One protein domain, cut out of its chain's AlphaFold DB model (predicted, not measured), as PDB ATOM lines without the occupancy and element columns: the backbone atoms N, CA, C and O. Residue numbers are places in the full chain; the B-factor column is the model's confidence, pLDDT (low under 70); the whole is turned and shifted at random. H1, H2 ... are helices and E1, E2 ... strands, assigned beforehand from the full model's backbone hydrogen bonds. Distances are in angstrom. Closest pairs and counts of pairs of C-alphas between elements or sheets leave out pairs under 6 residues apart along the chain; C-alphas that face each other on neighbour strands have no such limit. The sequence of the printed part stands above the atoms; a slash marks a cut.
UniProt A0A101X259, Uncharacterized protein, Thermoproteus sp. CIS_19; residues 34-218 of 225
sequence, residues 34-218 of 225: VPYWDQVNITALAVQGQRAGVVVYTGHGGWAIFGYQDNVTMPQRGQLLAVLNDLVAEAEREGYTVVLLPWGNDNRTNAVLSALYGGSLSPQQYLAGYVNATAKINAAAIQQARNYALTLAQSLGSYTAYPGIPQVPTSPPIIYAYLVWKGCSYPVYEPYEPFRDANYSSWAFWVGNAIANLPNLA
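Overview. This is residues 34 to 218 of the 225 residues of an uncharacterized protein of Thermoproteus sp. CIS_19 (UniProt A0A101X259). What shape do these atoms make? One five-stranded sheet is sandwiched between helices: H3 and H7 lie side by side along the strands over one face, with H4 beside the strands on that face, and H2 and H6 cover the other face. What makes it up? The printed part has 185 residues with seven named helices and five named strands, in the order H1 H2 E1 E2 H3 E3 H4 H5 H6 E4 E5 H7, class mixed; the mixed sheet runs E1, E3, E2, E4, E5. The whole is compact, with a radius of gyration of the C-alphas of 15.8 A and spans of 47 by 37 by 30 A.

Along the chain. What comes first? H1 is residues 36 to 39, from C-alpha 36 at (-19.825, 4.015, 62.356), then H2 42 to 52, E1 54 to 57 and E2 62 to 69, 23.6 A long. What follows? H3 is 77 to 93, 24.3 A, E3 96 to 103, 22.0 A, H4 107 to 117, H5 123 to 127 and H6 139 to 156, 25.6 A. What ends it? E4 is 175 to 181, E5 188 to 191 and H7 200 to 217, 25.8 A, to C-alpha 217 at (-1.318, -1.297, 64.896).

Arrangement. How do the strands pair? E1 and E3 are antiparallel, N 54 to O 100 2.8 A, and E3 and E2 parallel, N 99 to O 64 2.9 A. E2 and E4 are antiparallel, N 65 to O 178 2.8 A, and E4 and E5 form a hairpin, N 179 to O 188 2.8 A, each within hydrogen-bond range. E2, H3, E3 make a strand-helix-strand unit, parallel neighbour strands with a helix between, its crossover right-handed. Which helices are on the sheet? In three layers, helices on both faces, H2 and H6 on one face touch at the C-alphas of Ala 52 and Ala 145, 5.5 A, at a shallow tilt of 16 degrees, opposite ways. On the opposite face H3 and H7 touch at the C-alphas of Leu 80 and Tyr 200, 6.1 A, at a shallow tilt of 11 degrees, the same way; H4, on their face, lies over none of the strands. What of H1, H5 and the backbones? H1 is not on the sheet; H5 touches H3 residues 81 to 85 alone, closest C-alphas Leu 81 and Leu 127, 5.2 A. Every O i to N i+4 pair is within hydrogen-bond range in H2 to H6, 11 of 14 in H7; H1 is too short for one.

Size, cuts and confidence. How far does it reach? The farthest C-alphas, Thr 134 and Pro 163, are 49.5 A apart; the printed part has no cut. Where is it loose or uncertain? The links H5 to H6 and H6 to E4 are long, and pLDDT is under 70 at residues 34 to 39, 134, 157 to 167 and 194 to 195.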
ATOM      1  N   VAL A  34     -17.711   8.466  66.958       38.75
ATOM      2  CA  VAL A  34     -17.214   7.088  66.930       38.75
ATOM      3  C   VAL A  34     -17.355   6.568  65.496       38.75
ATOM      4  O   VAL A  34     -18.424   6.761  64.907       38.75
ATOM      5  N   PRO A  35     -16.314   5.962  64.907       46.06
ATOM      6  CA  PRO A  35     -16.402   5.433  63.561       46.06
ATOM      7  C   PRO A  35     -17.601   4.470  63.479       46.06
ATOM      8  O   PRO A  35     -17.564   3.392  64.055       46.06
ATOM      9  N   TYR A  36     -18.664   4.844  62.753       48.41
ATOM     10  CA  TYR A  36     -19.825   4.015  62.356       48.41
ATOM     11  C   TYR A  36     -19.469   2.727  61.568       48.41
ATOM     12  O   TYR A  36     -20.287   2.167  60.839       48.41
ATOM     13  N   TRP A  37     -18.222   2.277  61.651       52.16
ATOM     14  CA  TRP A  37     -17.601   1.332  60.740       52.16
ATOM     15  C   TRP A  37     -17.937  -0.100  61.166       52.16
ATOM     16  O   TRP A  37     -17.890  -0.999  60.335       52.16
ATOM     17  N   ASP A  38     -18.414  -0.285  62.403       53.22
ATOM     18  CA  ASP A  38     -18.932  -1.550  62.939       53.22
ATOM     19  C   ASP A  38     -20.086  -2.134  62.100       53.22
ATOM     20  O   ASP A  38     -20.339  -3.337  62.139       53.22
ATOM     21  N   GLN A  39     -20.794  -1.301  61.327       63.38
ATOM     22  CA  GLN A  39     -21.887  -1.728  60.441       63.38
ATOM     23  C   GLN A  39     -21.454  -1.920  58.980       63.38
ATOM     24  O   GLN A  39     -22.224  -2.441  58.171       63.38
ATOM     25  N   VAL A  40     -20.237  -1.506  58.618       74.94
ATOM     26  CA  VAL A  40     -19.735  -1.537  57.242       74.94
ATOM     27  C   VAL A  40     -18.860  -2.772  57.049       74.94
ATOM     28  O   VAL A  40     -17.909  -3.006  57.787       74.94
ATOM     29  N   ASN A  41     -19.131  -3.566  56.012       86.31
ATOM     30  CA  ASN A  41     -18.262  -4.692  55.670       86.31
ATOM     31  C   ASN A  41     -17.034  -4.203  54.884       86.31
ATOM     32  O   ASN A  41     -17.027  -4.157  53.654       86.31
ATOM     33  N   ILE A  42     -15.993  -3.827  55.625       87.62
ATOM     34  CA  ILE A  42     -14.772  -3.191  55.114       87.62
ATOM     35  C   ILE A  42     -14.016  -4.094  54.128       87.62
ATOM     36  O   ILE A  42     -13.566  -3.656  53.072       87.62
ATOM     37  N   THR A  43     -13.971  -5.396  54.400       88.62
ATOM     38  CA  THR A  43     -13.314  -6.366  53.521       88.62
ATOM     39  C   THR A  43     -14.096  -6.531  52.223       88.62
ATOM     40  O   THR A  43     -13.502  -6.610  51.150       88.62
ATOM     41  N   ALA A  44     -15.432  -6.543  52.286       90.94
ATOM     42  CA  ALA A  44     -16.258  -6.605  51.084       90.94
ATOM     43  C   ALA A  44     -16.081  -5.360  50.201       90.94
ATOM     44  O   ALA A  44     -15.974  -5.505  48.981       90.94
ATOM     45  N   LEU A  45     -15.983  -4.165  50.797       92.19
ATOM     46  CA  LEU A  45     -15.673  -2.934  50.064       92.19
ATOM     47  C   LEU A  45     -14.294  -3.011  49.400       92.19
ATOM     48  O   LEU A  45     -14.180  -2.712  48.213       92.19
ATOM     49  N   ALA A  46     -13.272  -3.498  50.107       94.06
ATOM     50  CA  ALA A  46     -11.938  -3.668  49.535       94.06
ATOM     51  C   ALA A  46     -11.930  -4.640  48.341       94.06
ATOM     52  O   ALA A  46     -11.390  -4.328  47.278       94.06
ATOM     53  N   VAL A  47     -12.610  -5.786  48.462       94.50
ATOM     54  CA  VAL A  47     -12.751  -6.762  47.368       94.50
ATOM     55  C   VAL A  47     -13.532  -6.175  46.187       94.50
ATOM     56  O   VAL A  47     -13.191  -6.434  45.032       94.50
ATOM     57  N   GLN A  48     -14.568  -5.372  46.442       95.88
ATOM     58  CA  GLN A  48     -15.293  -4.662  45.388       95.88
ATOM     59  C   GLN A  48     -14.385  -3.663  44.663       95.88
ATOM     60  O   GLN A  48     -14.384  -3.641  43.431       95.88
ATOM     61  N   GLY A  49     -13.590  -2.888  45.404       95.62
ATOM     62  CA  GLY A  49     -12.616  -1.958  44.840       95.62
ATOM     63  C   GLY A  49     -11.571  -2.673  43.987       95.62
ATOM     64  O   GLY A  49     -11.330  -2.268  42.854       95.62
ATOM     65  N   GLN A  50     -11.041  -3.806  44.458       96.06
ATOM     66  CA  GLN A  50     -10.114  -4.643  43.690       96.06
ATOM     67  C   GLN A  50     -10.709  -5.120  42.355       96.06
ATOM     68  O   GLN A  50     -10.003  -5.162  41.353       96.06
ATOM     69  N   ARG A  51     -12.004  -5.464  42.319       95.75
ATOM     70  CA  ARG A  51     -12.697  -5.891  41.087       95.75
ATOM     71  C   ARG A  51     -13.007  -4.739  40.134       95.75
ATOM     72  O   ARG A  51     -13.095  -4.961  38.933       95.75
ATOM     73  N   ALA A  52     -13.266  -3.551  40.673       96.69
ATOM     74  CA  ALA A  52     -13.588  -2.361  39.892       96.69
ATOM     75  C   ALA A  52     -12.338  -1.639  39.363       96.69
ATOM     76  O   ALA A  52     -12.447  -0.844  38.434       96.69
ATOM     77  N   GLY A  53     -11.180  -1.890  39.974       96.88
ATOM     78  CA  GLY A  53      -9.918  -1.223  39.687       96.88
ATOM     79  C   GLY A  53      -8.912  -2.037  38.892       96.88
ATOM     80  O   GLY A  53      -9.164  -3.155  38.451       96.88
ATOM     81  N   VAL A  54      -7.727  -1.450  38.753       97.81
ATOM     82  CA  VAL A  54      -6.537  -2.090  38.199       97.81
ATOM     83  C   VAL A  54      -5.605  -2.454  39.343       97.81
ATOM     84  O   VAL A  54      -5.099  -1.576  40.042       97.81
ATOM     85  N   VAL A  55      -5.389  -3.753  39.542       97.56
ATOM     86  CA  VAL A  55      -4.434  -4.264  40.531       97.56
ATOM     87  C   VAL A  55      -3.025  -4.054  39.992       97.56
ATOM     88  O   VAL A  55      -2.681  -4.598  38.944       97.56
ATOM     89  N   VAL A  56      -2.221  -3.261  40.697       97.00
ATOM     90  CA  VAL A  56      -0.847  -2.932  40.276       97.00
ATOM     91  C   VAL A  56       0.190  -3.792  40.984       97.00
ATOM     92  O   VAL A  56       1.226  -4.107  40.407       97.00
ATOM     93  N   TYR A  57      -0.134  -4.242  42.197       97.94
ATOM     94  CA  TYR A  57       0.686  -5.140  42.991       97.94
ATOM     95  C   TYR A  57      -0.202  -5.988  43.905       97.94
ATOM     96  O   TYR A  57      -1.233  -5.521  44.390       97.94
ATOM     97  N   THR A  58       0.184  -7.244  44.133       97.31
ATOM     98  CA  THR A  58      -0.523  -8.161  45.038       97.31
ATOM     99  C   THR A  58       0.358  -8.453  46.243       97.31
ATOM    100  O   THR A  58       1.356  -9.159  46.127       97.31
ATOM    101  N   GLY A  59      -0.033  -7.914  47.395       95.56
ATOM    102  CA  GLY A  59       0.612  -8.151  48.681       95.56
ATOM    103  C   GLY A  59      -0.219  -9.070  49.579       95.56
ATOM    104  O   GLY A  59      -1.318  -9.496  49.227       95.56
ATOM    105  N   HIS A  60       0.296  -9.371  50.770       92.62
ATOM    106  CA  HIS A  60      -0.360 -10.251  51.748       92.62
ATOM    107  C   HIS A  60      -0.986  -9.508  52.939       92.62
ATOM    108  O   HIS A  60      -1.672 -10.117  53.759       92.62
ATOM    109  N   GLY A  61      -0.679  -8.217  53.084       90.81
ATOM    110  CA  GLY A  61      -0.961  -7.431  54.280       90.81
ATOM    111  C   GLY A  61      -2.372  -6.865  54.335       90.81
ATOM    112  O   GLY A  61      -2.936  -6.734  55.412       90.81
ATOM    113  N   GLY A  62      -2.985  -6.584  53.188       94.38
ATOM    114  CA  GLY A  62      -4.298  -5.950  53.107       94.38
ATOM    115  C   GLY A  62      -4.507  -5.281  51.754       94.38
ATOM    116  O   GLY A  62      -3.946  -5.743  50.762       94.38
ATOM    117  N   TRP A  63      -5.274  -4.193  51.707       97.62
ATOM    118  CA  TRP A  63      -5.552  -3.438  50.482       97.62
ATOM    119  C   TRP A  63      -5.217  -1.962  50.650       97.62
ATOM    120  O   TRP A  63      -5.616  -1.347  51.634       97.62
ATOM    121  N   ALA A  64      -4.529  -1.397  49.662       98.12
ATOM    122  CA  ALA A  64      -4.346   0.032  49.482       98.12
ATOM    123  C   ALA A  64      -5.001   0.431  48.159       98.12
ATOM    124  O   ALA A  64      -4.527   0.092  47.073       98.12
ATOM    125  N   ILE A  65      -6.149   1.090  48.256       98.50
ATOM    126  CA  ILE A  65      -7.002   1.411  47.118       98.50
ATOM    127  C   ILE A  65      -6.971   2.920  46.903       98.50
ATOM    128  O   ILE A  65      -7.442   3.678  47.748       98.50
ATOM    129  N   PHE A  66      -6.450   3.351  45.758       98.50
ATOM    130  CA  PHE A  66      -6.356   4.759  45.383       98.50
ATOM    131  C   PHE A  66      -7.318   5.054  44.240       98.50
ATOM    132  O   PHE A  66      -7.105   4.608  43.112       98.50
ATOM    133  N   GLY A  67      -8.379   5.809  44.514       97.75
ATOM    134  CA  GLY A  67      -9.318   6.244  43.482       97.75
ATOM    135  C   GLY A  67      -9.226   7.739  43.235       97.75
ATOM    136  O   GLY A  67      -9.044   8.512  44.170       97.75
ATOM    137  N   TYR A  68      -9.326   8.151  41.974       97.50
ATOM    138  CA  TYR A  68      -9.172   9.551  41.588       97.50
ATOM    139  C   TYR A  68      -9.817   9.865  40.243       97.50
ATOM    140  O   TYR A  68      -9.913   9.030  39.343       97.50
ATOM    141  N   GLN A  69     -10.216  11.121  40.089       96.12
ATOM    142  CA  GLN A  69     -10.618  11.669  38.812       96.12
ATOM    143  C   GLN A  69      -9.368  12.072  38.020       96.12
ATOM    144  O   GLN A  69      -8.699  13.047  38.364       96.12
ATOM    145  N   ASP A  70      -9.069  11.353  36.940       95.81
ATOM    146  CA  ASP A  70      -8.035  11.755  35.987       95.81
ATOM    147  C   ASP A  70      -8.607  12.758  34.973       95.81
ATOM    148  O   ASP A  70      -9.801  12.780  34.655       95.81
ATOM    149  N   ASN A  71      -7.723  13.594  34.447       94.62
ATOM    150  CA  ASN A  71      -7.971  14.428  33.286       94.62
ATOM    151  C   ASN A  71      -6.635  14.704  32.596       94.62
ATOM    152  O   ASN A  71      -5.816  15.475  33.094       94.62
ATOM    153  N   VAL A  72      -6.447  14.137  31.402       92.69
ATOM    154  CA  VAL A  72      -5.202  14.237  30.615       92.69
ATOM    155  C   VAL A  72      -4.809  15.663  30.226       92.69
ATOM    156  O   VAL A  72      -3.667  15.896  29.839       92.69
ATOM    157  N   THR A  73      -5.742  16.610  30.306       89.19
ATOM    158  CA  THR A  73      -5.512  18.031  30.015       89.19
ATOM    159  C   THR A  73      -5.316  18.882  31.271       89.19
ATOM    160  O   THR A  73      -5.004  20.066  31.159       89.19
ATOM    161  N   MET A  74      -5.478  18.306  32.466       89.62
ATOM    162  CA  MET A  74      -5.332  19.035  33.722       89.62
ATOM    163  C   MET A  74      -3.858  19.397  33.969       89.62
ATOM    164  O   MET A  74      -3.021  18.493  34.030       89.62
ATOM    165  N   PRO A  75      -3.522  20.681  34.207       88.50
ATOM    166  CA  PRO A  75      -2.140  21.106  34.451       88.50
ATOM    167  C   PRO A  75      -1.465  20.376  35.620       88.50
ATOM    168  O   PRO A  75      -0.279  20.071  35.569       88.50
ATOM    169  N   GLN A  76      -2.232  20.051  36.663       88.75
ATOM    170  CA  GLN A  76      -1.738  19.377  37.867       88.75
ATOM    171  C   GLN A  76      -1.732  17.843  37.763       88.75
ATOM    172  O   GLN A  76      -1.371  17.174  38.730       88.75
ATOM    173  N   ARG A  77      -2.083  17.255  36.608       93.44
ATOM    174  CA  ARG A  77      -2.079  15.791  36.430       93.44
ATOM    175  C   ARG A  77      -0.717  15.177  36.744       93.44
ATOM    176  O   ARG A  77      -0.658  14.141  37.389       93.44
ATOM    177  N   GLY A  78       0.374  15.821  36.322       93.75
ATOM    178  CA  GLY A  78       1.726  15.331  36.608       93.75
ATOM    179  C   GLY A  78       2.009  15.223  38.110       93.75
ATOM    180  O   GLY A  78       2.561  14.223  38.551       93.75
ATOM    181  N   GLN A  79       1.557  16.202  38.902       94.25
ATOM    182  CA  GLN A  79       1.683  16.159  40.362       94.25
ATOM    183  C   GLN A  79       0.846  15.023  40.959       94.25
ATOM    184  O   GLN A  79       1.344  14.286  41.802       94.25
ATOM    185  N   LEU A  80      -0.403  14.870  40.509       95.50
ATOM    186  CA  LEU A  80      -1.291  13.789  40.935       95.50
ATOM    187  C   LEU A  80      -0.664  12.407  40.688       95.50
ATOM    188  O   LEU A  80      -0.609  11.580  41.594       95.50
ATOM    189  N   LEU A  81      -0.164  12.162  39.477       96.88
ATOM    190  CA  LEU A  81       0.438  10.874  39.128       96.88
ATOM    191  C   LEU A  81       1.754  10.624  39.872       96.88
ATOM    192  O   LEU A  81       2.001   9.492  40.279       96.88
ATOM    193  N   ALA A  82       2.562  11.664  40.100       96.44
ATOM    194  CA  ALA A  82       3.789  11.550  40.884       96.44
ATOM    195  C   ALA A  82       3.496  11.134  42.333       96.44
ATOM    196  O   ALA A  82       4.075  10.162  42.808       96.44
ATOM    197  N   VAL A  83       2.541  11.791  43.007       97.00
ATOM    198  CA  VAL A  83       2.199  11.402  44.386       97.00
ATOM    199  C   VAL A  83       1.584  10.006  44.453       97.00
ATOM    200  O   VAL A  83       1.857   9.267  45.390       97.00
ATOM    201  N   LEU A  84       0.784   9.612  43.456       98.19
ATOM    202  CA  LEU A  84       0.247   8.253  43.377       98.19
ATOM    203  C   LEU A  84       1.366   7.228  43.211       98.19
ATOM    204  O   LEU A  84       1.319   6.185  43.848       98.19
ATOM    205  N   ASN A  85       2.373   7.524  42.391       97.88
ATOM    206  CA  ASN A  85       3.522   6.647  42.205       97.88
ATOM    207  C   ASN A  85       4.309   6.446  43.511       97.88
ATOM    208  O   ASN A  85       4.656   5.314  43.839       97.88
ATOM    209  N   ASP A  86       4.518   7.514  44.284       97.50
ATOM    210  CA  ASP A  86       5.197   7.439  45.584       97.50
ATOM    211  C   ASP A  86       4.380   6.628  46.606       97.50
ATOM    212  O   ASP A  86       4.917   5.760  47.293       97.50
ATOM    213  N   LEU A  87       3.063   6.855  46.669       98.06
ATOM    214  CA  LEU A  87       2.163   6.114  47.559       98.06
ATOM    215  C   LEU A  87       2.029   4.638  47.173       98.06
ATOM    216  O   LEU A  87       1.915   3.788  48.054       98.06
ATOM    217  N   VAL A  88       2.038   4.326  45.874       98.19
ATOM    218  CA  VAL A  88       2.057   2.946  45.374       98.19
ATOM    219  C   VAL A  88       3.333   2.257  45.843       98.19
ATOM    220  O   VAL A  88       3.236   1.217  46.482       98.19
ATOM    221  N   ALA A  89       4.506   2.858  45.617       97.69
ATOM    222  CA  ALA A  89       5.780   2.283  46.046       97.69
ATOM    223  C   ALA A  89       5.836   2.052  47.568       97.69
ATOM    224  O   ALA A  89       6.311   1.015  48.031       97.69
ATOM    225  N   GLU A  90       5.302   2.991  48.349       97.56
ATOM    226  CA  GLU A  90       5.218   2.866  49.802       97.56
ATOM    227  C   GLU A  90       4.264   1.740  50.236       97.56
ATOM    228  O   GLU A  90       4.607   0.917  51.084       97.56
ATOM    229  N   ALA A  91       3.087   1.633  49.616       97.88
ATOM    230  CA  ALA A  91       2.139   0.561  49.905       97.88
ATOM    231  C   ALA A  91       2.668  -0.824  49.489       97.88
ATOM    232  O   ALA A  91       2.422  -1.815  50.179       97.88
ATOM    233  N   GLU A  92       3.419  -0.908  48.389       97.50
ATOM    234  CA  GLU A  92       4.111  -2.133  47.975       97.50
ATOM    235  C   GLU A  92       5.140  -2.568  49.025       97.50
ATOM    236  O   GLU A  92       5.160  -3.737  49.421       97.50
ATOM    237  N   ARG A  93       5.945  -1.617  49.520       97.00
ATOM    238  CA  ARG A  93       6.970  -1.833  50.553       97.00
ATOM    239  C   ARG A  93       6.378  -2.375  51.852       97.00
ATOM    240  O   ARG A  93       6.943  -3.293  52.439       97.00
ATOM    241  N   GLU A  94       5.230  -1.845  52.262       95.38
ATOM    242  CA  GLU A  94       4.500  -2.293  53.453       95.38
ATOM    243  C   GLU A  94       3.632  -3.547  53.193       95.38
ATOM    244  O   GLU A  94       2.984  -4.069  54.096       95.38
ATOM    245  N   GLY A  95       3.626  -4.090  51.969       96.50
ATOM    246  CA  GLY A  95       3.016  -5.386  51.657       96.50
ATOM    247  C   GLY A  95       1.504  -5.363  51.409       96.50
ATOM    248  O   GLY A  95       0.852  -6.408  51.524       96.50
ATOM    249  N   TYR A  96       0.928  -4.214  51.054       98.00
ATOM    250  CA  TYR A  96      -0.477  -4.106  50.649       98.00
ATOM    251  C   TYR A  96      -0.706  -4.680  49.246       98.00
ATOM    252  O   TYR A  96       0.165  -4.628  48.389       98.00
ATOM    253  N   THR A  97      -1.908  -5.181  48.964       98.38
ATOM    254  CA  THR A  97      -2.408  -5.281  47.586       98.38
ATOM    255  C   THR A  97      -2.811  -3.889  47.126       98.38
ATOM    256  O   THR A  97      -3.693  -3.275  47.725       98.38
ATOM    257  N   VAL A  98      -2.179  -3.392  46.069       98.50
ATOM    258  CA  VAL A  98      -2.361  -2.016  45.605       98.50
ATOM    259  C   VAL A  98      -3.283  -1.985  44.392       98.50
ATOM    260  O   VAL A  98      -3.097  -2.735  43.430       98.50
ATOM    261  N   VAL A  99      -4.287  -1.111  44.435       98.62
ATOM    262  CA  VAL A  99      -5.301  -0.973  43.384       98.62
ATOM    263  C   VAL A  99      -5.455   0.492  42.995       98.62
ATOM    264  O   VAL A  99      -5.664   1.348  43.853       98.62
ATOM    265  N   LEU A 100      -5.417   0.773  41.694       98.56
ATOM    266  CA  LEU A 100      -5.759   2.079  41.135       98.56
ATOM    267  C   LEU A 100      -7.192   2.063  40.589       98.56
ATOM    268  O   LEU A 100      -7.563   1.163  39.837       98.56
ATOM    269  N   LEU A 101      -7.983   3.083  40.923       97.94
ATOM    270  CA  LEU A 101      -9.333   3.311  40.393       97.94
ATOM    271  C   LEU A 101      -9.479   4.711  39.789       97.94
ATOM    272  O   LEU A 101     -10.158   5.567  40.365       97.94
ATOM    273  N   PRO A 102      -8.861   4.970  38.627       97.62
ATOM    274  CA  PRO A 102      -9.090   6.209  37.906       97.62
ATOM    275  C   PRO A 102     -10.460   6.231  37.215       97.62
ATOM    276  O   PRO A 102     -10.896   5.232  36.633       97.62
ATOM    277  N   TRP A 103     -11.103   7.396  37.171       97.50
ATOM    278  CA  TRP A 103     -12.223   7.674  36.263       97.50
ATOM    279  C   TRP A 103     -12.031   9.015  35.547       97.50
ATOM    280  O   TRP A 103     -11.329   9.896  36.034       97.50
ATOM    281  N   GLY A 104     -12.657   9.173  34.381       94.56
ATOM    282  CA  GLY A 104     -12.558  10.372  33.550       94.56
ATOM    283  C   GLY A 104     -13.928  10.846  33.071       94.56
ATOM    284  O   GLY A 104     -14.904  10.095  33.083       94.56
ATOM    285  N   ASN A 105     -13.997  12.110  32.648       92.31
ATOM    286  CA  ASN A 105     -15.233  12.746  32.168       92.31
ATOM    287  C   ASN A 105     -15.165  13.176  30.691       92.31
ATOM    288  O   ASN A 105     -16.161  13.651  30.151       92.31
ATOM    289  N   ASP A 106     -14.017  13.011  30.032       92.75
ATOM    290  CA  ASP A 106     -13.805  13.371  28.629       92.75
ATOM    291  C   ASP A 106     -13.296  12.176  27.809       92.75
ATOM    292  O   ASP A 106     -12.684  11.244  28.332       92.75
ATOM    293  N   ASN A 107     -13.534  12.208  26.495       92.00
ATOM    294  CA  ASN A 107     -13.204  11.096  25.600       92.00
ATOM    295  C   ASN A 107     -11.705  10.781  25.549       92.00
ATOM    296  O   ASN A 107     -11.340   9.614  25.399       92.00
ATOM    297  N   ARG A 108     -10.837  11.795  25.662       91.50
ATOM    298  CA  ARG A 108      -9.388  11.604  25.557       91.50
ATOM    299  C   ARG A 108      -8.863  10.886  26.795       91.50
ATOM    300  O   ARG A 108      -8.145   9.901  26.656       91.50
ATOM    301  N   THR A 109      -9.274  11.323  27.982       94.94
ATOM    302  CA  THR A 109      -8.974  10.620  29.236       94.94
ATOM    303  C   THR A 109      -9.572   9.218  29.222       94.94
ATOM    304  O   THR A 109      -8.866   8.249  29.478       94.94
ATOM    305  N   ASN A 110     -10.838   9.072  28.829       95.25
ATOM    306  CA  ASN A 110     -11.517   7.779  28.823       95.25
ATOM    307  C   ASN A 110     -10.872   6.760  27.873       95.25
ATOM    308  O   ASN A 110     -10.866   5.572  28.188       95.25
ATOM    309  N   ALA A 111     -10.290   7.190  26.751       93.94
ATOM    310  CA  ALA A 111      -9.509   6.310  25.880       93.94
ATOM    311  C   ALA A 111      -8.241   5.784  26.577       93.94
ATOM    312  O   ALA A 111      -7.983   4.580  26.541       93.94
ATOM    313  N   VAL A 112      -7.500   6.656  27.272       95.56
ATOM    314  CA  VAL A 112      -6.307   6.278  28.053       95.56
ATOM    315  C   VAL A 112      -6.679   5.345  29.206       95.56
ATOM    316  O   VAL A 112      -6.058   4.301  29.378       95.56
ATOM    317  N   LEU A 113      -7.735   5.665  29.959       96.56
ATOM    318  CA  LEU A 113      -8.204   4.815  31.055       96.56
ATOM    319  C   LEU A 113      -8.701   3.461  30.554       96.56
ATOM    320  O   LEU A 113      -8.438   2.442  31.178       96.56
ATOM    321  N   SER A 114      -9.369   3.419  29.401       96.62
ATOM    322  CA  SER A 114      -9.800   2.148  28.804       96.62
ATOM    323  C   SER A 114      -8.615   1.277  28.395       96.62
ATOM    324  O   SER A 114      -8.697   0.058  28.513       96.62
ATOM    325  N   ALA A 115      -7.506   1.883  27.958       96.25
ATOM    326  CA  ALA A 115      -6.264   1.161  27.697       96.25
ATOM    327  C   ALA A 115      -5.644   0.605  28.986       96.25
ATOM    328  O   ALA A 115      -5.184  -0.535  28.997       96.25
ATOM    329  N   LEU A 116      -5.688   1.377  30.077       96.62
ATOM    330  CA  LEU A 116      -5.228   0.943  31.397       96.62
ATOM    331  C   LEU A 116      -6.068  -0.229  31.932       96.62
ATOM    332  O   LEU A 116      -5.523  -1.283  32.241       96.62
ATOM    333  N   TYR A 117      -7.398  -0.090  31.973       96.44
ATOM    334  CA  TYR A 117      -8.307  -1.163  32.400       96.44
ATOM    335  C   TYR A 117      -8.231  -2.402  31.499       96.44
ATOM    336  O   TYR A 117      -8.420  -3.520  31.969       96.44
ATOM    337  N   GLY A 118      -7.964  -2.216  30.203       94.19
ATOM    338  CA  GLY A 118      -7.795  -3.301  29.237       94.19
ATOM    339  C   GLY A 118      -6.401  -3.936  29.227       94.19
ATOM    340  O   GLY A 118      -6.197  -4.900  28.494       94.19
ATOM    341  N   GLY A 119      -5.442  -3.401  29.991       93.19
ATOM    342  CA  GLY A 119      -4.067  -3.900  30.072       93.19
ATOM    343  C   GLY A 119      -3.167  -3.568  28.875       93.19
ATOM    344  O   GLY A 119      -2.023  -4.012  28.842       93.19
ATOM    345  N   SER A 120      -3.635  -2.784  27.896       93.81
ATOM    346  CA  SER A 120      -2.791  -2.323  26.780       93.81
ATOM    347  C   SER A 120      -1.880  -1.152  27.161       93.81
ATOM    348  O   SER A 120      -0.898  -0.888  26.470       93.81
ATOM    349  N   LEU A 121      -2.185  -0.476  28.270       95.25
ATOM    350  CA  LEU A 121      -1.307   0.467  28.952       95.25
ATOM    351  C   LEU A 121      -0.998  -0.091  30.346       95.25
ATOM    352  O   LEU A 121      -1.915  -0.313  31.133       95.25
ATOM    353  N   SER A 122       0.279  -0.319  30.658       95.50
ATOM    354  CA  SER A 122       0.656  -0.802  31.995       95.50
ATOM    355  C   SER A 122       0.452   0.282  33.065       95.50
ATOM    356  O   SER A 122       0.560   1.475  32.754       95.50
ATOM    357  N   PRO A 123       0.226  -0.093  34.338       95.50
ATOM    358  CA  PRO A 123       0.112   0.874  35.428       95.50
ATOM    359  C   PRO A 123       1.324   1.800  35.557       95.50
ATOM    360  O   PRO A 123       1.155   3.004  35.723       95.50
ATOM    361  N   GLN A 124       2.542   1.275  35.405       95.12
ATOM    362  CA  GLN A 124       3.775   2.062  35.495       95.12
ATOM    363  C   GLN A 124       3.883   3.079  34.351       95.12
ATOM    364  O   GLN A 124       4.217   4.237  34.589       95.12
ATOM    365  N   GLN A 125       3.547   2.692  33.113       95.44
ATOM    366  CA  GLN A 125       3.484   3.646  31.998       95.44
ATOM    367  C   GLN A 125       2.415   4.713  32.243       95.44
ATOM    368  O   GLN A 125       2.640   5.896  31.995       95.44
ATOM    369  N   TYR A 126       1.251   4.312  32.749       95.94
ATOM    370  CA  TYR A 126       0.184   5.247  33.065       95.94
ATOM    371  C   TYR A 126       0.611   6.273  34.132       95.94
ATOM    372  O   TYR A 126       0.457   7.474  33.905       95.94
ATOM    373  N   LEU A 127       1.213   5.821  35.239       96.12
ATOM    374  CA  LEU A 127       1.729   6.678  36.316       96.12
ATOM    375  C   LEU A 127       2.901   7.560  35.860       96.12
ATOM    376  O   LEU A 127       3.021   8.698  36.301       96.12
ATOM    377  N   ALA A 128       3.703   7.106  34.894       94.75
ATOM    378  CA  ALA A 128       4.713   7.935  34.232       94.75
ATOM    379  C   ALA A 128       4.114   8.990  33.272       94.75
ATOM    380  O   ALA A 128       4.845   9.738  32.625       94.75
ATOM    381  N   GLY A 129       2.784   9.067  33.162       92.94
ATOM    382  CA  GLY A 129       2.076  10.105  32.420       92.94
ATOM    383  C   GLY A 129       1.823   9.785  30.950       92.94
ATOM    384  O   GLY A 129       1.383  10.673  30.217       92.94
ATOM    385  N   TYR A 130       2.038   8.545  30.502       92.62
ATOM    386  CA  TYR A 130       1.828   8.169  29.106       92.62
ATOM    387  C   TYR A 130       0.348   8.303  28.720       92.62
ATOM    388  O   TYR A 130      -0.549   7.803  29.395       92.62
ATOM    389  N   VAL A 131       0.100   8.985  27.598       88.19
ATOM    390  CA  VAL A 131      -1.249   9.222  27.045       88.19
ATOM    391  C   VAL A 131      -1.418   8.678  25.629       88.19
ATOM    392  O   VAL A 131      -2.485   8.822  25.037       88.19
ATOM    393  N   ASN A 132      -0.369   8.080  25.059       77.88
ATOM    394  CA  ASN A 132      -0.386   7.575  23.690       77.88
ATOM    395  C   ASN A 132      -0.973   6.160  23.644       77.88
ATOM    396  O   ASN A 132      -0.276   5.190  23.360       77.88
ATOM    397  N   ALA A 133      -2.252   6.053  24.000       72.44
ATOM    398  CA  ALA A 133      -2.992   4.807  23.976       72.44
ATOM    399  C   ALA A 133      -4.363   5.033  23.334       72.44
ATOM    400  O   ALA A 133      -5.176   5.830  23.805       72.44
ATOM    401  N   THR A 134      -4.616   4.328  22.237       69.31
ATOM    402  CA  THR A 134      -5.894   4.322  21.528       69.31
ATOM    403  C   THR A 134      -6.609   3.010  21.822       69.31
ATOM    404  O   THR A 134      -6.428   2.008  21.138       69.31
ATOM    405  N   ALA A 135      -7.428   3.005  22.872       83.88
ATOM    406  CA  ALA A 135      -8.334   1.900  23.168       83.88
ATOM    407  C   ALA A 135      -9.781   2.292  22.859       83.88
ATOM    408  O   ALA A 135     -10.173   3.456  22.976       83.88
ATOM    409  N   LYS A 136     -10.600   1.299  22.495       90.25
ATOM    410  CA  LYS A 136     -12.054   1.478  22.448       90.25
ATOM    411  C   LYS A 136     -12.535   1.836  23.854       90.25
ATOM    412  O   LYS A 136     -12.215   1.129  24.806       90.25
ATOM    413  N   ILE A 137     -13.314   2.912  23.968       92.12
ATOM    414  CA  ILE A 137     -13.804   3.390  25.263       92.12
ATOM    415  C   ILE A 137     -14.665   2.308  25.929       92.12
ATOM    416  O   ILE A 137     -15.707   1.912  25.400       92.12
ATOM    417  N   ASN A 138     -14.238   1.864  27.108       91.75
ATOM    418  CA  ASN A 138     -14.983   0.989  28.001       91.75
ATOM    419  C   ASN A 138     -15.692   1.838  29.064       91.75
ATOM    420  O   ASN A 138     -15.220   1.997  30.191       91.75
ATOM    421  N   ALA A 139     -16.846   2.395  28.692       92.06
ATOM    422  CA  ALA A 139     -17.636   3.242  29.584       92.06
ATOM    423  C   ALA A 139     -18.098   2.505  30.856       92.06
ATOM    424  O   ALA A 139     -18.266   3.138  31.894       92.06
ATOM    425  N   ALA A 140     -18.268   1.180  30.795       94.38
ATOM    426  CA  ALA A 140     -18.706   0.384  31.937       94.38
ATOM    427  C   ALA A 140     -17.652   0.359  33.054       94.38
ATOM    428  O   ALA A 140     -17.987   0.660  34.196       94.38
ATOM    429  N   ALA A 141     -16.384   0.078  32.727       93.50
ATOM    430  CA  ALA A 141     -15.297   0.061  33.714       93.50
ATOM    431  C   ALA A 141     -15.089   1.443  34.361       93.50
ATOM    432  O   ALA A 141     -15.015   1.563  35.582       93.50
ATOM    433  N   ILE A 142     -15.098   2.503  33.547       95.62
ATOM    434  CA  ILE A 142     -14.950   3.887  34.025       95.62
ATOM    435  C   ILE A 142     -16.107   4.272  34.956       95.62
ATOM    436  O   ILE A 142     -15.889   4.841  36.027       95.62
ATOM    437  N   GLN A 143     -17.344   3.933  34.579       95.88
ATOM    438  CA  GLN A 143     -18.510   4.207  35.413       95.88
ATOM    439  C   GLN A 143     -18.501   3.370  36.697       95.88
ATOM    440  O   GLN A 143     -18.910   3.866  37.744       95.88
ATOM    441  N   GLN A 144     -18.016   2.129  36.648       96.00
ATOM    442  CA  GLN A 144     -17.895   1.268  37.821       96.00
ATOM    443  C   GLN A 144     -16.906   1.845  38.841       96.00
ATOM    444  O   GLN A 144     -17.241   1.905  40.024       96.00
ATOM    445  N   ALA A 145     -15.746   2.338  38.397       96.69
ATOM    446  CA  ALA A 145     -14.780   3.011  39.265       96.69
ATOM    447  C   ALA A 145     -15.367   4.282  39.906       96.69
ATOM    448  O   ALA A 145     -15.268   4.478  41.119       96.69
ATOM    449  N   ARG A 146     -16.065   5.103  39.110       96.12
ATOM    450  CA  ARG A 146     -16.755   6.307  39.597       96.12
ATOM    451  C   ARG A 146     -17.847   5.981  40.621       96.12
ATOM    452  O   ARG A 146     -17.955   6.652  41.645       96.12
ATOM    453  N   ASN A 147     -18.662   4.964  40.347       95.50
ATOM    454  CA  ASN A 147     -19.728   4.525  41.245       95.50
ATOM    455  C   ASN A 147     -19.153   3.972  42.550       95.50
ATOM    456  O   ASN A 147     -19.659   4.309  43.614       95.50
ATOM    457  N   TYR A 148     -18.077   3.183  42.480       96.38
ATOM    458  CA  TYR A 148     -17.386   2.685  43.666       96.38
ATOM    459  C   TYR A 148     -16.885   3.834  44.549       96.38
ATOM    460  O   TYR A 148     -17.138   3.824  45.749       96.38
ATOM    461  N   ALA A 149     -16.260   4.861  43.962       93.88
ATOM    462  CA  ALA A 149     -15.809   6.041  44.699       93.88
ATOM    463  C   ALA A 149     -16.958   6.751  45.437       93.88
ATOM    464  O   ALA A 149     -16.810   7.139  46.596       93.88
ATOM    465  N   LEU A 150     -18.120   6.888  44.789       91.75
ATOM    466  CA  LEU A 150     -19.310   7.465  45.412       91.75
ATOM    467  C   LEU A 150     -19.850   6.580  46.543       91.75
ATOM    468  O   LEU A 150     -20.097   7.082  47.636       91.75
ATOM    469  N   THR A 151     -20.004   5.274  46.310       90.50
ATOM    470  CA  THR A 151     -20.466   4.317  47.328       90.50
ATOM    471  C   THR A 151     -19.551   4.315  48.545       90.50
ATOM    472  O   THR A 151     -20.032   4.327  49.677       90.50
ATOM    473  N   LEU A 152     -18.238   4.340  48.326       89.75
ATOM    474  CA  LEU A 152     -17.248   4.386  49.389       89.75
ATOM    475  C   LEU A 152     -17.374   5.678  50.205       89.75
ATOM    476  O   LEU A 152     -17.462   5.619  51.429       89.75
ATOM    477  N   ALA A 153     -17.477   6.832  49.540       85.88
ATOM    478  CA  ALA A 153     -17.684   8.117  50.203       85.88
ATOM    479  C   ALA A 153     -19.008   8.170  50.984       85.88
ATOM    480  O   ALA A 153     -19.051   8.725  52.074       85.88
ATOM    481  N   GLN A 154     -20.083   7.569  50.475       84.69
ATOM    482  CA  GLN A 154     -21.361   7.482  51.191       84.69
ATOM    483  C   GLN A 154     -21.297   6.545  52.400       84.69
ATOM    484  O   GLN A 154     -21.959   6.802  53.401       84.69
ATOM    485  N   SER A 155     -20.496   5.482  52.308       83.12
ATOM    486  CA  SER A 155     -20.369   4.462  53.353       83.12
ATOM    487  C   SER A 155     -19.412   4.874  54.475       83.12
ATOM    488  O   SER A 155     -19.623   4.490  55.619       83.12
ATOM    489  N   LEU A 156     -18.355   5.632  54.153       79.06
ATOM    490  CA  LEU A 156     -17.266   5.975  55.082       79.06
ATOM    491  C   LEU A 156     -17.108   7.482  55.325       79.06
ATOM    492  O   LEU A 156     -16.531   7.884  56.329       79.06
ATOM    493  N   GLY A 157     -17.588   8.319  54.405       61.47
ATOM    494  CA  GLY A 157     -17.357   9.767  54.368       61.47
ATOM    495  C   GLY A 157     -18.537  10.620  54.828       61.47
ATOM    496  O   GLY A 157     -18.587  11.805  54.499       61.47
ATOM    497  N   SER A 158     -19.505  10.061  55.561       54.38
ATOM    498  CA  SER A 158     -20.580  10.863  56.150       54.38
ATOM    499  C   SER A 158     -20.035  11.710  57.307       54.38
ATOM    500  O   SER A 158     -20.028  11.287  58.465       54.38
ATOM    501  N   TYR A 159     -19.585  12.923  56.998       48.19
ATOM    502  CA  TYR A 159     -19.322  13.962  57.986       48.19
ATOM    503  C   TYR A 159     -20.634  14.692  58.289       48.19
ATOM    504  O   TYR A 159     -21.291  15.228  57.394       48.19
ATOM    505  N   THR A 160     -21.040  14.750  59.556       39.56
ATOM    506  CA  THR A 160     -22.097  15.679  59.975       39.56
ATOM    507  C   THR A 160     -21.542  17.099  59.923       39.56
ATOM    508  O   THR A 160     -20.909  17.563  60.874       39.56
ATOM    509  N   ALA A 161     -21.756  17.792  58.807       35.81
ATOM    510  CA  ALA A 161     -21.577  19.232  58.745       35.81
ATOM    511  C   ALA A 161     -22.709  19.868  59.566       35.81
ATOM    512  O   ALA A 161     -23.850  19.912  59.113       35.81
ATOM    513  N   TYR A 162     -22.394  20.357  60.772       34.47
ATOM    514  CA  TYR A 162     -23.355  20.972  61.707       34.47
ATOM    515  C   TYR A 162     -24.303  19.961  62.405       34.47
ATOM    516  O   TYR A 162     -24.515  18.858  61.895       34.47
ATOM    517  N   PRO A 163     -24.852  20.258  63.605       44.56
ATOM    518  CA  PRO A 163     -25.613  19.267  64.357       44.56
ATOM    519  C   PRO A 163     -26.893  18.893  63.599       44.56
ATOM    520  O   PRO A 163     -27.789  19.719  63.441       44.56
ATOM    521  N   GLY A 164     -26.977  17.632  63.163       49.16
ATOM    522  CA  GLY A 164     -28.234  16.976  62.793       49.16
ATOM    523  C   GLY A 164     -28.524  16.776  61.303       49.16
ATOM    524  O   GLY A 164     -29.509  16.110  61.003       49.16
ATOM    525  N   ILE A 165     -27.702  17.279  60.372       51.97
ATOM    526  CA  ILE A 165     -27.901  17.020  58.934       51.97
ATOM    527  C   ILE A 165     -26.759  16.134  58.421       51.97
ATOM    528  O   ILE A 165     -25.654  16.635  58.200       51.97
ATOM    529  N   PRO A 166     -26.980  14.818  58.233       55.12
ATOM    530  CA  PRO A 166     -26.003  13.985  57.552       55.12
ATOM    531  C   PRO A 166     -25.873  14.479  56.109       55.12
ATOM    532  O   PRO A 166     -26.829  14.426  55.334       55.12
ATOM    533  N   GLN A 167     -24.694  14.983  55.741       58.91
ATOM    534  CA  GLN A 167     -24.402  15.245  54.341       58.91
ATOM    535  C   GLN A 167     -23.997  13.927  53.696       58.91
ATOM    536  O   GLN A 167     -22.912  13.407  53.937       58.91
ATOM    537  N   VAL A 168     -24.910  13.370  52.905       71.44
ATOM    538  CA  VAL A 168     -24.624  12.210  52.063       71.44
ATOM    539  C   VAL A 168     -23.937  12.727  50.800       71.44
ATOM    540  O   VAL A 168     -24.547  13.517  50.073       71.44
ATOM    541  N   PRO A 169     -22.692  12.312  50.510       75.81
ATOM    542  CA  PRO A 169     -22.023  12.695  49.276       75.81
ATOM    543  C   PRO A 169     -22.868  12.325  48.053       75.81
ATOM    544  O   PRO A 169     -23.342  11.194  47.923       75.81
ATOM    545  N   THR A 170     -23.053  13.280  47.144       82.06
ATOM    546  CA  THR A 170     -23.766  13.087  45.867       82.06
ATOM    547  C   THR A 170     -22.817  13.015  44.671       82.06
ATOM    548  O   THR A 170     -23.230  12.663  43.566       82.06
ATOM    549  N   SER A 171     -21.532  13.298  44.887       84.06
ATOM    550  CA  SER A 171     -20.458  13.151  43.909       84.06
ATOM    551  C   SER A 171     -19.242  12.462  44.536       84.06
ATOM    552  O   SER A 171     -18.994  12.649  45.729       84.06
ATOM    553  N   PRO A 172     -18.469  11.685  43.755       85.75
ATOM    554  CA  PRO A 172     -17.219  11.112  44.241       85.75
ATOM    555  C   PRO A 172     -16.192  12.219  44.554       85.75
ATOM    556  O   PRO A 172     -16.237  13.281  43.921       85.75
ATOM    557  N   PRO A 173     -15.266  11.993  45.502       86.69
ATOM    558  CA  PRO A 173     -14.172  12.925  45.784       86.69
ATOM    559  C   PRO A 173     -13.181  12.984  44.614       86.69
ATOM    560  O   PRO A 173     -13.083  12.039  43.839       86.69
ATOM    561  N   ILE A 174     -12.406  14.069  44.503       89.75
ATOM    562  CA  ILE A 174     -11.410  14.241  43.424       89.75
ATOM    563  C   ILE A 174     -10.327  13.154  43.482       89.75
ATOM    564  O   ILE A 174      -9.920  12.636  42.446       89.75
ATOM    565  N   ILE A 175      -9.874  12.806  44.683       94.44
ATOM    566  CA  ILE A 175      -8.979  11.684  44.970       94.44
ATOM    567  C   ILE A 175      -9.255  11.187  46.390       94.44
ATOM    568  O   ILE A 175      -9.717  11.955  47.234       94.44
ATOM    569  N   TYR A 176      -9.020   9.905  46.641       94.31
ATOM    570  CA  TYR A 176      -9.078   9.299  47.962       94.31
ATOM    571  C   TYR A 176      -8.131   8.104  48.069       94.31
ATOM    572  O   TYR A 176      -7.795   7.462  47.070       94.31
ATOM    573  N   ALA A 177      -7.758   7.777  49.304       95.44
ATOM    574  CA  ALA A 177      -7.140   6.510  49.659       95.44
ATOM    575  C   ALA A 177      -8.070   5.728  50.585       95.44
ATOM    576  O   ALA A 177      -8.709   6.291  51.474       95.44
ATOM    577  N   TYR A 178      -8.144   4.424  50.367       95.31
ATOM    578  CA  TYR A 178      -8.852   3.486  51.218       95.31
ATOM    579  C   TYR A 178      -7.923   2.338  51.569       95.31
ATOM    580  O   TYR A 178      -7.525   1.556  50.704       95.31
ATOM    581  N   LEU A 179      -7.543   2.288  52.838       93.44
ATOM    582  CA  LEU A 179      -6.528   1.392  53.360       93.44
ATOM    583  C   LEU A 179      -7.188   0.422  54.329       93.44
ATOM    584  O   LEU A 179      -7.885   0.827  55.254       93.44
ATOM    585  N   VAL A 180      -6.957  -0.865  54.124       91.69
ATOM    586  CA  VAL A 180      -7.387  -1.929  55.027       91.69
ATOM    587  C   VAL A 180      -6.168  -2.775  55.315       91.69
ATOM    588  O   VAL A 180      -5.511  -3.231  54.381       91.69
ATOM    589  N   TRP A 181      -5.894  -3.026  56.590       90.94
ATOM    590  CA  TRP A 181      -4.881  -3.988  56.998       90.94
ATOM    591  C   TRP A 181      -5.535  -5.246  57.556       90.94
ATOM    592  O   TRP A 181      -6.549  -5.192  58.255       90.94
ATOM    593  N   LYS A 182      -4.963  -6.401  57.230       87.12
ATOM    594  CA  LYS A 182      -5.424  -7.690  57.723       87.12
ATOM    595  C   LYS A 182      -5.307  -7.702  59.240       87.12
ATOM    596  O   LYS A 182      -4.256  -7.423  59.805       87.12
ATOM    597  N   GLY A 183      -6.404  -8.066  59.885       77.31
ATOM    598  CA  GLY A 183      -6.496  -8.051  61.334       77.31
ATOM    599  C   GLY A 183      -7.030  -6.743  61.903       77.31
ATOM    600  O   GLY A 183      -7.322  -6.717  63.087       77.31
ATOM    601  N   CYS A 184      -7.237  -5.698  61.096       80.56
ATOM    602  CA  CYS A 184      -7.923  -4.482  61.521       80.56
ATOM    603  C   CYS A 184      -9.430  -4.553  61.264       80.56
ATOM    604  O   CYS A 184      -9.880  -4.941  60.187       80.56
ATOM    605  N   SER A 185     -10.218  -4.175  62.271       76.06
ATOM    606  CA  SER A 185     -11.676  -4.037  62.205       76.06
ATOM    607  C   SER A 185     -12.113  -2.676  61.660       76.06
ATOM    608  O   SER A 185     -13.303  -2.450  61.470       76.06
ATOM    609  N   TYR A 186     -11.164  -1.777  61.397       77.06
ATOM    610  CA  TYR A 186     -11.396  -0.463  60.815       77.06
ATOM    611  C   TYR A 186     -10.432  -0.211  59.642       77.06
ATOM    612  O   TYR A 186      -9.258  -0.585  59.706       77.06
ATOM    613  N   PRO A 187     -10.914   0.385  58.543       86.81
ATOM    614  CA  PRO A 187     -10.053   0.958  57.523       86.81
ATOM    615  C   PRO A 187      -9.434   2.294  57.944       86.81
ATOM    616  O   PRO A 187      -9.764   2.877  58.972       86.81
ATOM    617  N   VAL A 188      -8.615   2.844  57.059       86.62
ATOM    618  CA  VAL A 188      -8.359   4.280  56.972       86.62
ATOM    619  C   VAL A 188      -8.933   4.773  55.645       86.62
ATOM    620  O   VAL A 188      -8.672   4.184  54.596       86.62
ATOM    621  N   TYR A 189      -9.752   5.824  55.681       88.50
ATOM    622  CA  TYR A 189     -10.327   6.456  54.495       88.50
ATOM    623  C   TYR A 189      -9.926   7.928  54.464       88.50
ATOM    624  O   TYR A 189     -10.312   8.691  55.342       88.50
ATOM    625  N   GLU A 190      -9.150   8.307  53.452       88.06
ATOM    626  CA  GLU A 190      -8.534   9.629  53.331       88.06
ATOM    627  C   GLU A 190      -8.913  10.264  51.989       88.06
ATOM    628  O   GLU A 190      -8.161  10.145  51.011       88.06
ATOM    629  N   PRO A 191     -10.088  10.910  51.881       89.81
ATOM    630  CA  PRO A 191     -10.429  11.719  50.719       89.81
ATOM    631  C   PRO A 191      -9.616  13.018  50.696       89.81
ATOM    632  O   PRO A 191      -9.173  13.508  51.731       89.81
ATOM    633  N   TYR A 192      -9.448  13.600  49.511       84.44
ATOM    634  CA  TYR A 192      -8.947  14.963  49.374       84.44
ATOM    635  C   TYR A 192      -9.989  15.958  49.867       84.44
ATOM    636  O   TYR A 192     -11.094  16.036  49.321       84.44
ATOM    637  N   GLU A 193      -9.612  16.757  50.852       80.06
ATOM    638  CA  GLU A 193     -10.480  17.749  51.469       80.06
ATOM    639  C   GLU A 193      -9.958  19.157  51.156       80.06
ATOM    640  O   GLU A 193      -8.918  19.547  51.683       80.06
ATOM    641  N   PRO A 194     -10.668  19.974  50.349       69.94
ATOM    642  CA  PRO A 194     -10.175  21.286  49.910       69.94
ATOM    643  C   PRO A 194      -9.787  22.265  51.030       69.94
ATOM    644  O   PRO A 194      -9.006  23.182  50.797       69.94
ATOM    645  N   PHE A 195     -10.333  22.092  52.237       69.00
ATOM    646  CA  PHE A 195     -10.029  22.934  53.399       69.00
ATOM    647  C   PHE A 195      -8.864  22.413  54.259       69.00
ATOM    648  O   PHE A 195      -8.357  23.159  55.095       69.00
ATOM    649  N   ARG A 196      -8.441  21.158  54.064       75.25
ATOM    650  CA  ARG A 196      -7.323  20.509  54.771       75.25
ATOM    651  C   ARG A 196      -6.094  20.385  53.872       75.25
ATOM    652  O   ARG A 196      -4.971  20.643  54.301       75.25
ATOM    653  N   ASP A 197      -6.323  20.013  52.620       79.00
ATOM    654  CA  ASP A 197      -5.300  19.649  51.657       79.00
ATOM    655  C   ASP A 197      -5.068  20.820  50.697       79.00
ATOM    656  O   ASP A 197      -5.883  21.125  49.826       79.00
ATOM    657  N   ALA A 198      -3.930  21.497  50.867       83.25
ATOM    658  CA  ALA A 198      -3.552  22.625  50.015       83.25
ATOM    659  C   ALA A 198      -3.202  22.186  48.580       83.25
ATOM    660  O   ALA A 198      -3.302  22.976  47.643       83.25
ATOM    661  N   ASN A 199      -2.745  20.942  48.417       88.06
ATOM    662  CA  ASN A 199      -2.428  20.301  47.146       88.06
ATOM    663  C   ASN A 199      -2.324  18.775  47.334       88.06
ATOM    664  O   ASN A 199      -2.410  18.263  48.454       88.06
ATOM    665  N   TYR A 200      -2.098  18.043  46.239       91.44
ATOM    666  CA  TYR A 200      -1.979  16.581  46.265       91.44
ATOM    667  C   TYR A 200      -0.837  16.061  47.146       91.44
ATOM    668  O   TYR A 200      -0.964  14.986  47.720       91.44
ATOM    669  N   SER A 201       0.254  16.812  47.302       91.81
ATOM    670  CA  SER A 201       1.369  16.419  48.170       91.81
ATOM    671  C   SER A 201       1.005  16.532  49.655       91.81
ATOM    672  O   SER A 201       1.408  15.684  50.445       91.81
ATOM    673  N   SER A 202       0.198  17.529  50.040       87.31
ATOM    674  CA  SER A 202      -0.347  17.636  51.403       87.31
ATOM    675  C   SER A 202      -1.264  16.462  51.742       87.31
ATOM    676  O   SER A 202      -1.130  15.879  52.811       87.31
ATOM    677  N   TRP A 203      -2.141  16.080  50.812       90.88
ATOM    678  CA  TRP A 203      -2.971  14.882  50.957       90.88
ATOM    679  C   TRP A 203      -2.108  13.610  51.055       90.88
ATOM    680  O   TRP A 203      -2.277  12.808  51.972       90.88
ATOM    681  N   ALA A 204      -1.118  13.460  50.168       93.19
ATOM    682  CA  ALA A 204      -0.242  12.292  50.134       93.19
ATOM    683  C   ALA A 204       0.591  12.120  51.413       93.19
ATOM    684  O   ALA A 204       0.862  10.992  51.807       93.19
ATOM    685  N   PHE A 205       0.950  13.205  52.104       88.69
ATOM    686  CA  PHE A 205       1.610  13.121  53.410       88.69
ATOM    687  C   PHE A 205       0.760  12.358  54.440       88.69
ATOM    688  O   PHE A 205       1.267  11.469  55.124       88.69
ATOM    689  N   TRP A 206      -0.538  12.665  54.539       85.69
ATOM    690  CA  TRP A 206      -1.445  11.977  55.463       85.69
ATOM    691  C   TRP A 206      -1.629  10.509  55.089       85.69
ATOM    692  O   TRP A 206      -1.549   9.634  55.949       85.69
ATOM    693  N   VAL A 207      -1.790  10.238  53.795       90.38
ATOM    694  CA  VAL A 207      -1.951   8.874  53.284       90.38
ATOM    695  C   VAL A 207      -0.689   8.038  53.486       90.38
ATOM    696  O   VAL A 207      -0.788   6.914  53.965       90.38
ATOM    697  N   GLY A 208       0.493   8.579  53.189       87.75
ATOM    698  CA  GLY A 208       1.771   7.897  53.404       87.75
ATOM    699  C   GLY A 208       1.987   7.548  54.877       87.75
ATOM    700  O   GLY A 208       2.329   6.413  55.200       87.75
ATOM    701  N   ASN A 209       1.668   8.478  55.784       87.19
ATOM    702  CA  ASN A 209       1.682   8.193  57.218       87.19
ATOM    703  C   ASN A 209       0.713   7.061  57.585       87.19
ATOM    704  O   ASN A 209       1.066   6.203  58.390       87.19
ATOM    705  N   ALA A 210      -0.494   7.031  57.022       86.50
ATOM    706  CA  ALA A 210      -1.444   5.957  57.297       86.50
ATOM    707  C   ALA A 210      -0.953   4.594  56.780       86.50
ATOM    708  O   ALA A 210      -1.040   3.609  57.512       86.50
ATOM    709  N   ILE A 211      -0.386   4.542  55.568       91.69
ATOM    710  CA  ILE A 211       0.182   3.323  54.969       91.69
ATOM    711  C   ILE A 211       1.271   2.734  55.868       91.69
ATOM    712  O   ILE A 211       1.218   1.542  56.169       91.69
ATOM    713  N   ALA A 212       2.201   3.572  56.336       89.62
ATOM    714  CA  ALA A 212       3.324   3.147  57.168       89.62
ATOM    715  C   ALA A 212       2.916   2.761  58.601       89.62
ATOM    716  O   ALA A 212       3.560   1.925  59.230       89.62
ATOM    717  N   ASN A 213       1.861   3.370  59.155       84.25
ATOM    718  CA  ASN A 213       1.488   3.159  60.557       84.25
ATOM    719  C   ASN A 213       0.457   2.049  60.768       84.25
ATOM    720  O   ASN A 213       0.547   1.347  61.771       84.25
ATOM    721  N   LEU A 214      -0.503   1.868  59.857       83.38
ATOM    722  CA  LEU A 214      -1.582   0.891  60.030       83.38
ATOM    723  C   LEU A 214      -1.081  -0.555  60.275       83.38
ATOM    724  O   LEU A 214      -1.638  -1.209  61.158       83.38
ATOM    725  N   PRO A 215      -0.002  -1.049  59.627       85.56
ATOM    726  CA  PRO A 215       0.557  -2.371  59.920       85.56
ATOM    727  C   PRO A 215       1.073  -2.500  61.359       85.56
ATOM    728  O   PRO A 215       0.930  -3.553  61.979       85.56
ATOM    729  N   ASN A 216       1.617  -1.416  61.920       81.44
ATOM    730  CA  ASN A 216       2.170  -1.376  63.279       81.44
ATOM    731  C   ASN A 216       1.087  -1.375  64.370       81.44
ATOM    732  O   ASN A 216       1.397  -1.539  65.550       81.44
ATOM    733  N   LEU A 217      -0.179  -1.190  63.988       77.56
ATOM    734  CA  LEU A 217      -1.318  -1.297  64.896       77.56
ATOM    735  C   LEU A 217      -1.797  -2.747  65.046       77.56
ATOM    736  O   LEU A 217      -2.625  -3.019  65.915       77.56
ATOM    737  N   ALA A 218      -1.271  -3.694  64.261       73.44
ATOM    738  CA  ALA A 218      -1.580  -5.112  64.417       73.44
ATOM    739  C   ALA A 218      -1.292  -5.592  65.855       73.44
ATOM    740  O   ALA A 218      -0.221  -5.361  66.413       73.44
TER     741      ALA A 218